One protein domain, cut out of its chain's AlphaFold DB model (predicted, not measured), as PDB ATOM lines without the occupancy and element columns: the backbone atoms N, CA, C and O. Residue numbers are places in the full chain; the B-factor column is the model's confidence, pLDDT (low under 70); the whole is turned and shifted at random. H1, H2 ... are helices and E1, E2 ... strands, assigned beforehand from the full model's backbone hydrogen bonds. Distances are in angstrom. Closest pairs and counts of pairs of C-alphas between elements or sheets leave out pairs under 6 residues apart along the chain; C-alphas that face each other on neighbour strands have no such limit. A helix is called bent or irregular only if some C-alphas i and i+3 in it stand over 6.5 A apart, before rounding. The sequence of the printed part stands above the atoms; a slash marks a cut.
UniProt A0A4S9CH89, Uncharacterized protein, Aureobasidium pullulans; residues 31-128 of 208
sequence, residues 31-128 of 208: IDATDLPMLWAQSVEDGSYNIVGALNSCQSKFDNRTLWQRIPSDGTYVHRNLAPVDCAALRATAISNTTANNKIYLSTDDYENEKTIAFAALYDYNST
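Overview. This is residues 31 to 128 of the 208 residues of an uncharacterized protein of Aureobasidium pullulans (UniProt A0A4S9CH89). A two-stranded hairpin, E1 and E2, and three helices, H1, H3 and H4, stand round a short helix, H2, in the core. H3 is near E1, and the long helix H4 packs on H2 and H1. The 98 printed residues hold four named helices and two named strands, in the order H1 H2 E1 E2 H3 H4; the class is mostly helix and the sheet antiparallel. The whole is compact, with a radius of gyration of the C-alphas of 12.5 A and spans of 35 by 28 by 25 A.

Arrangement. E1, residues 66 to 70, and E2, residues 77 to 81, form an antiparallel hairpin at 151 degrees, with N 69 and O 78 2.8 A apart, within hydrogen-bond range. H2, residues 51 to 59, is the hub; its closest C-alpha pair with E1 is Asn 56 and Trp 68, 5.9 A. H3, residues 84 to 95, touches H2 with residues 91 to 95 alone, C-alphas 53 and 95 being closest at 3.9 A, at a steep tilt of 39 degrees, opposite ways. H4, residues 108 to 127, touches H2 with residues 114 to 122 alone, C-alphas 51 and 115 being closest at 6.3 A, at a shallow tilt of 25 degrees, the same way. H1, residues 33 to 45, forms a helical hairpin with H2, C-alphas 43 and 54 being closest at 5.0 A. H4 touches H1 with residues 119 to 127 alone, C-alphas 33 and 126 being closest at 6.0 A. H3 and H4 are apart. Every O i to N i+4 pair is within hydrogen-bond range in H2, H3 and H4, and 7 of 9 in H1.

Along the chain. H1 begins at C-alpha 33 (143.401, 105.955, 155.895), is 19.3 A long, and is irregular, with C-alphas 34 and 37 7.1 A apart. H2 measures 12.2 A, E1 13.4 A, E2 13.9 A and H3 15.9 A. H4, 28.2 A, ends at C-alpha 127 (137.991, 105.622, 152.355).

Size, cuts and confidence. The two C-alphas farthest apart, of Ala 83 and Ser 107, are 36.6 A apart. The printed part has no cut. The link from H3 to H4, residues 96 to 107, is long. pLDDT is under 70 at residues 31 to 33, 45 to 49 and 97 to 102.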
ATOM      1  N   ILE A  31     146.176 100.374 159.942       60.12
ATOM      2  CA  ILE A  31     146.598 101.731 159.653       60.12
ATOM      3  C   ILE A  31     145.344 102.474 159.206       60.12
ATOM      4  O   ILE A  31     144.562 101.955 158.401       60.12
ATOM      5  N   ASP A  32     145.103 103.650 159.777       65.81
ATOM      6  CA  ASP A  32     143.955 104.445 159.371       65.81
ATOM      7  C   ASP A  32     144.272 105.073 158.006       65.81
ATOM      8  O   ASP A  32     145.415 105.402 157.687       65.81
ATOM      9  N   ALA A  33     143.255 105.261 157.170       66.94
ATOM     10  CA  ALA A  33     143.401 105.955 155.895       66.94
ATOM     11  C   ALA A  33     143.972 107.380 156.075       66.94
ATOM     12  O   ALA A  33     144.490 107.959 155.122       66.94
ATOM     13  N   THR A  34     143.925 107.934 157.293       72.06
ATOM     14  CA  THR A  34     144.579 109.196 157.663       72.06
ATOM     15  C   THR A  34     146.104 109.153 157.587       72.06
ATOM     16  O   THR A  34     146.711 110.202 157.387       72.06
ATOM     17  N   ASP A  35     146.727 107.977 157.687       77.31
ATOM     18  CA  ASP A  35     148.185 107.811 157.581       77.31
ATOM     19  C   ASP A  35     148.652 107.682 156.119       77.31
ATOM     20  O   ASP A  35     149.850 107.730 155.824       77.31
ATOM     21  N   LEU A  36     147.709 107.548 155.175       81.62
ATOM     22  CA  LEU A  36     147.996 107.361 153.753       81.62
ATOM     23  C   LEU A  36     148.874 108.467 153.137       81.62
ATOM     24  O   LEU A  36     149.788 108.113 152.392       81.62
ATOM     25  N   PRO A  37     148.681 109.774 153.428       83.62
ATOM     26  CA  PRO A  37     149.556 110.823 152.901       83.62
ATOM     27  C   PRO A  37     151.025 110.639 153.306       83.62
ATOM     28  O   PRO A  37     151.920 110.845 152.490       83.62
ATOM     29  N   MET A  38     151.278 110.208 154.547       85.69
ATOM     30  CA  MET A  38     152.632 109.970 155.053       85.69
ATOM     31  C   MET A  38     153.268 108.748 154.379       85.69
ATOM     32  O   MET A  38     154.410 108.814 153.929       85.69
ATOM     33  N   LEU A  39     152.523 107.644 154.271       82.81
ATOM     34  CA  LEU A  39     152.994 106.426 153.602       82.81
ATOM     35  C   LEU A  39     153.272 106.654 152.112       82.81
ATOM     36  O   LEU A  39     154.233 106.106 151.561       82.81
ATOM     37  N   TRP A  40     152.446 107.479 151.469       84.56
ATOM     38  CA  TRP A  40     152.631 107.881 150.083       84.56
ATOM     39  C   TRP A  40     153.906 108.697 149.905       84.56
ATOM     40  O   TRP A  40     154.708 108.363 149.038       84.56
ATOM     41  N   ALA A  41     154.126 109.709 150.750       82.69
ATOM     42  CA  ALA A  41     155.346 110.511 150.716       82.69
ATOM     43  C   ALA A  41     156.596 109.624 150.831       82.69
ATOM     44  O   ALA A  41     157.454 109.679 149.958       82.69
ATOM     45  N   GLN A  42     156.631 108.705 151.802       80.06
ATOM     46  CA  GLN A  42     157.739 107.752 151.963       80.06
ATOM     47  C   GLN A  42     157.956 106.867 150.730       80.06
ATOM     48  O   GLN A  42     159.085 106.614 150.333       80.06
ATOM     49  N   SER A  43     156.875 106.399 150.104       76.50
ATOM     50  CA  SER A  43     156.968 105.497 148.950       76.50
ATOM     51  C   SER A  43     157.382 106.205 147.655       76.50
ATOM     52  O   SER A  43     157.824 105.545 146.716       76.50
ATOM     53  N   VAL A  44     157.200 107.526 147.579       72.19
ATOM     54  CA  VAL A  44     157.464 108.336 146.381       72.19
ATOM     55  C   VAL A  44     158.776 109.130 146.495       72.19
ATOM     56  O   VAL A  44     159.411 109.394 145.474       72.19
ATOM     57  N   GLU A  45     159.218 109.481 147.707       60.44
ATOM     58  CA  GLU A  45     160.454 110.243 147.957       60.44
ATOM     59  C   GLU A  45     161.746 109.445 147.714       60.44
ATOM     60  O   GLU A  45     162.781 110.050 147.441       60.44
ATOM     61  N   ASP A  46     161.684 108.109 147.659       54.31
ATOM     62  CA  ASP A  46     162.818 107.241 147.287       54.31
ATOM     63  C   ASP A  46     163.219 107.340 145.793       54.31
ATOM     64  O   ASP A  46     164.009 106.544 145.280       54.31
ATOM     65  N   GLY A  47     162.692 108.324 145.054       50.53
ATOM     66  CA  GLY A  47     163.175 108.699 143.721       50.53
ATOM     67  C   GLY A  47     162.849 107.704 142.607       50.53
ATOM     68  O   GLY A  47     163.304 107.868 141.473       50.53
ATOM     69  N   SER A  48     162.045 106.676 142.885       55.78
ATOM     70  CA  SER A  48     161.519 105.811 141.836       55.78
ATOM     71  C   SER A  48     160.297 106.485 141.205       55.78
ATOM     72  O   SER A  48     159.287 106.699 141.868       55.78
ATOM     73  N   TYR A  49     160.360 106.808 139.909       69.44
ATOM     74  CA  TYR A  49     159.222 107.277 139.091       69.44
ATOM     75  C   TYR A  49     158.144 106.182 138.896       69.44
ATOM     76  O   TYR A  49     157.511 106.063 137.847       69.44
ATOM     77  N   ASN A  50     157.954 105.335 139.905       81.50
ATOM     78  CA  ASN A  50     157.168 104.122 139.881       81.50
ATOM     79  C   ASN A  50     155.896 104.309 140.710       81.50
ATOM     80  O   ASN A  50     155.758 103.823 141.832       81.50
ATOM     81  N   ILE A  51     154.934 105.016 140.122       86.50
ATOM     82  CA  ILE A  51     153.643 105.309 140.759       86.50
ATOM     83  C   ILE A  51     152.889 104.021 141.122       86.50
ATOM     84  O   ILE A  51     152.259 103.939 142.174       86.50
ATOM     85  N   VAL A  52     152.978 102.980 140.287       87.69
ATOM     86  CA  VAL A  52     152.343 101.680 140.566       87.69
ATOM     87  C   VAL A  52     153.034 100.966 141.729       87.69
ATOM     88  O   VAL A  52     152.360 100.349 142.557       87.69
ATOM     89  N   GLY A  53     154.356 101.072 141.827       86.00
ATOM     90  CA  GLY A  53     155.125 100.622 142.980       86.00
ATOM     91  C   GLY A  53     154.693 101.337 144.255       86.00
ATOM     92  O   GLY A  53     154.392 100.668 145.239       86.00
ATOM     93  N   ALA A  54     154.551 102.664 144.217       86.69
ATOM     94  CA  ALA A  54     154.091 103.454 145.359       86.69
ATOM     95  C   ALA A  54     152.667 103.075 145.808       86.69
ATOM     96  O   ALA A  54     152.447 102.833 146.996       86.69
ATOM     97  N   LEU A  55     151.726 102.921 144.863       89.69
ATOM     98  CA  LEU A  55     150.364 102.435 145.133       89.69
ATOM     99  C   LEU A  55     150.378 101.098 145.881       89.69
ATOM    100  O   LEU A  55     149.704 100.933 146.895       89.69
ATOM    101  N   ASN A  56     151.160 100.139 145.386       88.62
ATOM    102  CA  ASN A  56     151.217  98.796 145.956       88.62
ATOM    103  C   ASN A  56     152.009  98.729 147.266       88.62
ATOM    104  O   ASN A  56     151.640  97.952 148.148       88.62
ATOM    105  N   SER A  57     153.048  99.553 147.415       85.94
ATOM    106  CA  SER A  57     153.780  99.739 148.671       85.94
ATOM    107  C   SER A  57     152.839 100.246 149.761       85.94
ATOM    108  O   SER A  57     152.718  99.612 150.809       85.94
ATOM    109  N   CYS A  58     152.072 101.302 149.473       87.25
ATOM    110  CA  CYS A  58     151.075 101.837 150.395       87.25
ATOM    111  C   CYS A  58     149.974 100.811 150.694       87.25
ATOM    112  O   CYS A  58     149.735 100.501 151.858       87.25
ATOM    113  N   GLN A  59     149.349 100.220 149.666       85.94
ATOM    114  CA  GLN A  59     148.255  99.255 149.847       85.94
ATOM    115  C   GLN A  59     148.678  98.025 150.663       85.94
ATOM    116  O   GLN A  59     147.867  97.477 151.409       85.94
ATOM    117  N   SER A  60     149.948  97.608 150.569       83.19
ATOM    118  CA  SER A  60     150.481  96.485 151.351       83.19
ATOM    119  C   SER A  60     150.397  96.678 152.862       83.19
ATOM    120  O   SER A  60     150.405  95.693 153.597       83.19
ATOM    121  N   LYS A  61     150.290  97.930 153.322       81.69
ATOM    122  CA  LYS A  61     150.135  98.261 154.738       81.69
ATOM    123  C   LYS A  61     148.694  98.126 155.235       81.69
ATOM    124  O   LYS A  61     148.482  98.055 156.439       81.69
ATOM    125  N   PHE A  62     147.727  98.071 154.321       77.56
ATOM    126  CA  PHE A  62     146.300  97.960 154.629       77.56
ATOM    127  C   PHE A  62     145.770  96.538 154.408       77.56
ATOM    128  O   PHE A  62     144.960  96.045 155.191       77.56
ATOM    129  N   ASP A  63     146.225  95.846 153.358       77.50
ATOM    130  CA  ASP A  63     145.835  94.459 153.096       77.50
ATOM    131  C   ASP A  63     146.913  93.674 152.332       77.50
ATOM    132  O   ASP A  63     147.819  94.248 151.728       77.50
ATOM    133  N   ASN A  64     146.781  92.345 152.274       76.25
ATOM    134  CA  ASN A  64     147.696  91.453 151.555       76.25
ATOM    135  C   ASN A  64     147.128  90.840 150.257       76.25
ATOM    136  O   ASN A  64     147.629  89.813 149.809       76.25
ATOM    137  N   ARG A  65     146.072  91.415 149.662       82.19
ATOM    138  CA  ARG A  65     145.341  90.807 148.523       82.19
ATOM    139  C   ARG A  65     145.030  91.746 147.364       82.19
ATOM    140  O   ARG A  65     144.754  91.262 146.267       82.19
ATOM    141  N   THR A  66     145.041  93.050 147.596       87.25
ATOM    142  CA  THR A  66     144.688  94.071 146.609       87.25
ATOM    143  C   THR A  66     145.918  94.466 145.796       87.25
ATOM    144  O   THR A  66     146.820  95.141 146.294       87.25
ATOM    145  N   LEU A  67     145.973  94.080 144.529       88.88
ATOM    146  CA  LEU A  67     147.032  94.501 143.614       88.88
ATOM    147  C   LEU A  67     146.540  95.664 142.753       88.88
ATOM    148  O   LEU A  67     145.581  95.498 141.999       88.88
ATOM    149  N   TRP A  68     147.225  96.803 142.823       91.06
ATOM    150  CA  TRP A  68     146.987  97.954 141.956       91.06
ATOM    151  C   TRP A  68     147.771  97.839 140.655       91.06
ATOM    152  O   TRP A  68     148.926  97.409 140.640       91.06
ATOM    153  N   GLN A  69     147.148  98.242 139.554       88.69
ATOM    154  CA  GLN A  69     147.738  98.226 138.222       88.69
ATOM    155  C   GLN A  69     147.302  99.458 137.438       88.69
ATOM    156  O   GLN A  69     146.197  99.966 137.621       88.69
ATOM    157  N   ARG A  70     148.167  99.899 136.525       86.38
ATOM    158  CA  ARG A  70     147.853 100.933 135.543       86.38
ATOM    159  C   ARG A  70     147.474 100.258 134.233       86.38
ATOM    160  O   ARG A  70     148.242  99.440 133.730       86.38
ATOM    161  N   ILE A  71     146.323 100.598 133.670       84.44
ATOM    162  CA  ILE A  71     145.939 100.150 132.334       84.44
ATOM    163  C   ILE A  71     146.753 100.965 131.313       84.44
ATOM    164  O   ILE A  71     146.642 102.191 131.283       84.44
ATOM    165  N   PRO A  72     147.593 100.336 130.467       79.12
ATOM    166  CA  PRO A  72     148.461 101.086 129.558       79.12
ATOM    167  C   PRO A  72     147.706 101.912 128.510       79.12
ATOM    168  O   PRO A  72     148.195 102.967 128.119       79.12
ATOM    169  N   SER A  73     146.534 101.442 128.066       79.25
ATOM    170  CA  SER A  73     145.778 102.038 126.958       79.25
ATOM    171  C   SER A  73     145.111 103.369 127.294       79.25
ATOM    172  O   SER A  73     145.052 104.237 126.431       79.25
ATOM    173  N   ASP A  74     144.604 103.532 128.515       81.50
ATOM    174  CA  ASP A  74     143.860 104.728 128.939       81.50
ATOM    175  C   ASP A  74     144.454 105.409 130.183       81.50
ATOM    176  O   ASP A  74     144.034 106.500 130.552       81.50
ATOM    177  N   GLY A  75     145.462 104.798 130.811       76.19
ATOM    178  CA  GLY A  75     146.118 105.326 132.001       76.19
ATOM    179  C   GLY A  75     145.306 105.216 133.285       76.19
ATOM    180  O   GLY A  75     145.727 105.757 134.302       76.19
ATOM    181  N   THR A  76     144.178 104.511 133.266       86.06
ATOM    182  CA  THR A  76     143.356 104.325 134.461       86.06
ATOM    183  C   THR A  76     144.021 103.379 135.458       86.06
ATOM    184  O   THR A  76     144.776 102.469 135.097       86.06
ATOM    185  N   TYR A  77     143.728 103.594 136.739       89.44
ATOM    186  CA  TYR A  77     144.180 102.726 137.818       89.44
ATOM    187  C   TYR A  77     143.065 101.773 138.214       89.44
ATOM    188  O   TYR A  77     141.964 102.188 138.570       89.44
ATOM    189  N   VAL A  78     143.371 100.484 138.170       89.19
ATOM    190  CA  VAL A  78     142.455  99.420 138.574       89.19
ATOM    191  C   VAL A  78     143.100  98.567 139.647       89.19
ATOM    192  O   VAL A  78     144.325  98.464 139.735       89.19
ATOM    193  N   HIS A  79     142.265  97.910 140.441       89.12
ATOM    194  CA  HIS A  79     142.719  96.968 141.448       89.12
ATOM    195  C   HIS A  79     142.122  95.581 141.209       89.12
ATOM    196  O   HIS A  79     141.018  95.428 140.682       89.12
ATOM    197  N   ARG A  80     142.865  94.546 141.602       85.88
ATOM    198  CA  ARG A  80     142.416  93.150 141.563       85.88
ATOM    199  C   ARG A  80     142.596  92.515 142.928       85.88
ATOM    200  O   ARG A  80     143.593  92.764 143.597       85.88
ATOM    201  N   ASN A  81     141.659  91.648 143.289       83.12
ATOM    202  CA  ASN A  81     141.766  90.822 144.482       83.12
ATOM    203  C   ASN A  81     142.386  89.478 144.113       83.12
ATOM    204  O   ASN A  81     141.835  88.742 143.296       83.12
ATOM    205  N   LEU A  82     143.527  89.169 144.719       76.38
ATOM    206  CA  LEU A  82     144.304  87.960 144.468       76.38
ATOM    207  C   LEU A  82     144.475  87.141 145.752       76.38
ATOM    208  O   LEU A  82     144.214  87.613 146.864       76.38
ATOM    209  N   ALA A  83     144.919  85.891 145.608       75.00
ATOM    210  CA  ALA A  83     145.381  85.122 146.755       75.00
ATOM    211  C   ALA A  83     146.636  85.792 147.361       75.00
ATOM    212  O   ALA A  83     147.416  86.383 146.613       75.00
ATOM    213  N   PRO A  84     146.864  85.709 148.688       76.75
ATOM    214  CA  PRO A  84     147.956  86.435 149.340       76.75
ATOM    215  C   PRO A  84     149.348  86.183 148.756       76.75
ATOM    216  O   PRO A  84     150.096  87.129 148.545       76.75
ATOM    217  N   VAL A  85     149.673  84.924 148.449       77.94
ATOM    218  CA  VAL A  85     150.983  84.536 147.900       77.94
ATOM    219  C   VAL A  85     151.205  85.166 146.523       77.94
ATOM    220  O   VAL A  85     152.227  85.811 146.294       77.94
ATOM    221  N   ASP A  86     150.212  85.061 145.637       78.75
ATOM    222  CA  ASP A  86     150.268  85.657 144.297       78.75
ATOM    223  C   ASP A  86     150.338  87.185 144.376       78.75
ATOM    224  O   ASP A  86     151.099  87.830 143.653       78.75
ATOM    225  N   CYS A  87     149.564  87.779 145.290       84.69
ATOM    226  CA  CYS A  87     149.560  89.217 145.510       84.69
ATOM    227  C   CYS A  87     150.919  89.711 146.013       84.69
ATOM    228  O   CYS A  87     151.410  90.722 145.520       84.69
ATOM    229  N   ALA A  88     151.533  89.015 146.972       84.00
ATOM    230  CA  ALA A  88     152.838  89.375 147.515       84.00
ATOM    231  C   ALA A  88     153.927  89.328 146.434       84.00
ATOM    232  O   ALA A  88     154.669  90.298 146.273       84.00
ATOM    233  N   ALA A  89     153.968  88.258 145.634       83.50
ATOM    234  CA  ALA A  89     154.926  88.112 144.539       83.50
ATOM    235  C   ALA A  89     154.775  89.222 143.479       83.50
ATOM    236  O   ALA A  89     155.749  89.869 143.077       83.50
ATOM    237  N   LEU A  90     153.538  89.496 143.054       85.50
ATOM    238  CA  LEU A  90     153.262  90.528 142.053       85.50
ATOM    239  C   LEU A  90     153.512  91.941 142.585       85.50
ATOM    240  O   LEU A  90     154.042  92.774 141.851       85.50
ATOM    241  N   ARG A  91     153.195  92.215 143.857       86.62
ATOM    242  CA  ARG A  91     153.518  93.497 144.498       86.62
ATOM    243  C   ARG A  91     155.017  93.702 144.617       86.62
ATOM    244  O   ARG A  91     155.475  94.786 144.292       86.62
ATOM    245  N   ALA A  92     155.774  92.683 145.024       83.56
ATOM    246  CA  ALA A  92     157.229  92.776 145.087       83.56
ATOM    247  C   ALA A  92     157.810  93.175 143.724       83.56
ATOM    248  O   ALA A  92     158.623  94.088 143.654       83.56
ATOM    249  N   THR A  93     157.294  92.588 142.639       81.94
ATOM    250  CA  THR A  93     157.719  92.908 141.266       81.94
ATOM    251  C   THR A  93     157.272  94.312 140.827       81.94
ATOM    252  O   THR A  93     157.991  95.021 140.120       81.94
ATOM    253  N   ALA A  94     156.077  94.742 141.244       84.31
ATOM    254  CA  ALA A  94     155.584  96.095 140.995       84.31
ATOM    255  C   ALA A  94     156.400  97.151 141.754       84.31
ATOM    256  O   ALA A  94     156.669  98.205 141.195       84.31
ATOM    257  N   ILE A  95     156.816  96.873 142.993       82.25
ATOM    258  CA  ILE A  95     157.602  97.774 143.849       82.25
ATOM    259  C   ILE A  95     159.056  97.847 143.372       82.25
ATOM    260  O   ILE A  95     159.587  98.940 143.205       82.25
ATOM    261  N   SER A  96     159.687  96.705 143.082       75.94
ATOM    262  CA  SER A  96     161.110  96.616 142.722       75.94
ATOM    263  C   SER A  96     161.452  97.142 141.326       75.94
ATOM    264  O   SER A  96     162.563  96.928 140.847       75.94
ATOM    265  N   ASN A  97     160.520  97.821 140.656       65.88
ATOM    266  CA  ASN A  97     160.757  98.497 139.384       65.88
ATOM    267  C   ASN A  97     161.080  97.555 138.200       65.88
ATOM    268  O   ASN A  97     161.600  98.000 137.180       65.88
ATOM    269  N   THR A  98     160.773  96.257 138.310       57.88
ATOM    270  CA  THR A  98     161.113  95.218 137.313       57.88
ATOM    271  C   THR A  98     159.975  94.904 136.332       57.88
ATOM    272  O   THR A  98     160.066  93.948 135.564       57.88
ATOM    273  N   THR A  99     158.894  95.693 136.326       54.53
ATOM    274  CA  THR A  99     157.705  95.452 135.486       54.53
ATOM    275  C   THR A  99     157.485  96.501 134.393       54.53
ATOM    276  O   THR A  99     157.920  97.643 134.488       54.53
ATOM    277  N   ALA A 100     156.698  96.118 133.379       55.62
ATOM    278  CA  ALA A 100     156.200  96.957 132.280       55.62
ATOM    279  C   ALA A 100     155.237  98.096 132.702       55.62
ATOM    280  O   ALA A 100     154.639  98.748 131.850       55.62
ATOM    281  N   ASN A 101     155.052  98.327 134.005       58.22
ATOM    282  CA  ASN A 101     154.101  99.302 134.547       58.22
ATOM    283  C   ASN A 101     154.693 100.710 134.704       58.22
ATOM    284  O   ASN A 101     153.964 101.653 135.016       58.22
ATOM    285  N   ASN A 102     156.000 100.855 134.484       62.75
ATOM    286  CA  ASN A 102     156.670 102.144 134.524       62.75
ATOM    287  C   ASN A 102     156.340 102.953 133.278       62.75
ATOM    288  O   ASN A 102     156.809 102.664 132.176       62.75
ATOM    289  N   LYS A 103     155.550 104.004 133.472       74.88
ATOM    290  CA  LYS A 103     155.438 105.078 132.495       74.88
ATOM    291  C   LYS A 103     156.702 105.930 132.591       74.88
ATOM    292  O   LYS A 103     157.055 106.399 133.669       74.88
ATOM    293  N   ILE A 104     157.379 106.119 131.464       75.00
ATOM    294  CA  ILE A 104     158.449 107.110 131.353       75.00
ATOM    295  C   ILE A 104     157.769 108.464 131.153       75.00
ATOM    296  O   ILE A 104     157.053 108.658 130.171       75.00
ATOM    297  N   TYR A 105     157.961 109.375 132.101       77.06
ATOM    298  CA  TYR A 105     157.414 110.727 132.028       77.06
ATOM    299  C   TYR A 105     158.384 111.628 131.271       77.06
ATOM    300  O   TYR A 105     159.586 111.617 131.527       77.06
ATOM    301  N   LEU A 106     157.855 112.388 130.312       79.06
ATOM    302  CA  LEU A 106     158.638 113.327 129.506       79.06
ATOM    303  C   LEU A 106     158.800 114.687 130.199       79.06
ATOM    304  O   LEU A 106     159.695 115.449 129.842       79.06
ATOM    305  N   SER A 107     157.953 114.981 131.187       84.50
ATOM    306  CA  SER A 107     158.016 116.185 132.007       84.50
ATOM    307  C   SER A 107     157.731 115.870 133.477       84.50
ATOM    308  O   SER A 107     157.035 114.904 133.802       84.50
ATOM    309  N   THR A 108     158.267 116.704 134.369       83.69
ATOM    310  CA  THR A 108     157.989 116.626 135.810       83.69
ATOM    311  C   THR A 108     156.522 116.933 136.114       83.69
ATOM    312  O   THR A 108     155.934 116.295 136.982       83.69
ATOM    313  N   ASP A 109     155.907 117.848 135.365       87.31
ATOM    314  CA  ASP A 109     154.502 118.217 135.554       87.31
ATOM    315  C   ASP A 109     153.564 117.044 135.233       87.31
ATOM    316  O   ASP A 109     152.617 116.785 135.975       87.31
ATOM    317  N   ASP A 110     153.851 116.273 134.177       84.75
ATOM    318  CA  ASP A 110     153.082 115.065 133.847       84.75
ATOM    319  C   ASP A 110     153.194 114.003 134.943       84.75
ATOM    320  O   ASP A 110     152.226 113.297 135.237       84.75
ATOM    321  N   TYR A 111     154.378 113.886 135.545       84.81
ATOM    322  CA  TYR A 111     154.610 112.979 136.658       84.81
ATOM    323  C   TYR A 111     153.816 113.394 137.901       84.81
ATOM    324  O   TYR A 111     153.111 112.566 138.476       84.81
ATOM    325  N   GLU A 112     153.878 114.668 138.295       86.25
ATOM    326  CA  GLU A 112     153.158 115.173 139.470       86.25
ATOM    327  C   GLU A 112     151.632 115.132 139.281       86.25
ATOM    328  O   GLU A 112     150.893 114.784 140.210       86.25
ATOM    329  N   ASN A 113     151.144 115.386 138.063       88.44
ATOM    330  CA  ASN A 113     149.731 115.218 137.726       88.44
ATOM    331  C   ASN A 113     149.286 113.757 137.870       88.44
ATOM    332  O   ASN A 113     148.283 113.475 138.528       88.44
ATOM    333  N   GLU A 114     150.036 112.805 137.309       87.12
ATOM    334  CA  GLU A 114     149.676 111.389 137.416       87.12
ATOM    335  C   GLU A 114     149.792 110.874 138.858       87.12
ATOM    336  O   GLU A 114     148.942 110.114 139.322       87.12
ATOM    337  N   LYS A 115     150.792 111.343 139.608       87.38
ATOM    338  CA  LYS A 115     150.950 111.052 141.038       87.38
ATOM    339  C   LYS A 115     149.735 111.519 141.833       87.38
ATOM    340  O   LYS A 115     149.258 110.782 142.692       87.38
ATOM    341  N   THR A 116     149.202 112.698 141.518       89.31
ATOM    342  CA  THR A 116     147.988 113.232 142.152       89.31
ATOM    343  C   THR A 116     146.765 112.362 141.846       89.31
ATOM    344  O   THR A 116     146.010 112.023 142.757       89.31
ATOM    345  N   ILE A 117     146.597 111.934 140.589       90.62
ATOM    346  CA  ILE A 117     145.500 111.044 140.167       90.62
ATOM    347  C   ILE A 117     145.592 109.685 140.873       90.62
ATOM    348  O   ILE A 117     144.597 109.186 141.400       90.62
ATOM    349  N   ALA A 118     146.784 109.092 140.909       90.00
ATOM    350  CA  ALA A 118     147.013 107.807 141.555       90.00
ATOM    351  C   ALA A 118     146.750 107.872 143.064       90.00
ATOM    352  O   ALA A 118     146.075 106.999 143.612       90.00
ATOM    353  N   PHE A 119     147.233 108.926 143.727       90.31
ATOM    354  CA  PHE A 119     146.967 109.146 145.143       90.31
ATOM    355  C   PHE A 119     145.465 109.267 145.423       90.31
ATOM    356  O   PHE A 119     144.966 108.609 146.335       90.31
ATOM    357  N   ALA A 120     144.734 110.047 144.619       89.88
ATOM    358  CA  ALA A 120     143.287 110.189 144.759       89.88
ATOM    359  C   ALA A 120     142.568 108.838 144.617       89.88
ATOM    360  O   ALA A 120     141.765 108.483 145.475       89.88
ATOM    361  N   ALA A 121     142.928 108.032 143.611       90.31
ATOM    362  CA  ALA A 121     142.351 106.699 143.422       90.31
ATOM    363  C   ALA A 121     142.584 105.776 144.634       90.31
ATOM    364  O   ALA A 121     141.683 105.043 145.057       90.31
ATOM    365  N   LEU A 122     143.783 105.822 145.218       89.31
ATOM    366  CA  LEU A 122     144.126 105.040 146.402       89.31
ATOM    367  C   LEU A 122     143.383 105.522 147.654       89.31
ATOM    368  O   LEU A 122     142.914 104.704 148.449       89.31
ATOM    369  N   TYR A 123     143.285 106.838 147.834       87.94
ATOM    370  CA  TYR A 123     142.565 107.455 148.943       87.94
ATOM    371  C   TYR A 123     141.072 107.124 148.880       87.94
ATOM    372  O   TYR A 123     140.494 106.666 149.869       87.94
ATOM    373  N   ASP A 124     140.464 107.256 147.703       86.75
ATOM    374  CA  ASP A 124     139.062 106.923 147.473       86.75
ATOM    375  C   ASP A 124     138.792 105.457 147.821       86.75
ATOM    376  O   ASP A 124     137.891 105.166 148.606       86.75
ATOM    377  N   TYR A 125     139.626 104.525 147.350       86.38
ATOM    378  CA  TYR A 125     139.490 103.111 147.705       86.38
ATOM    379  C   TYR A 125     139.548 102.875 149.222       86.38
ATOM    380  O   TYR A 125     138.639 102.259 149.790       86.38
ATOM    381  N   ASN A 126     140.579 103.388 149.899       82.19
ATOM    382  CA  ASN A 126     140.786 103.164 151.334       82.19
ATOM    383  C   ASN A 126     139.776 103.919 152.221       82.19
ATOM    384  O   ASN A 126     139.542 103.526 153.365       82.19
ATOM    385  N   SER A 127     139.105 104.943 151.686       78.25
ATOM    386  CA  SER A 127     137.991 105.622 152.355       78.25
ATOM    387  C   SER A 127     136.640 104.909 152.174       78.25
ATOM    388  O   SER A 127     135.722 105.119 152.973       78.25
ATOM    389  N   THR A 128     136.500 104.021 151.179       74.62
ATOM    390  CA  THR A 128     135.245 103.285 150.958       74.62
ATOM    391  C   THR A 128     134.939 102.253 152.050       74.62
ATOM    392  O   THR A 128     135.814 101.638 152.659       74.62
TER     393      THR A 128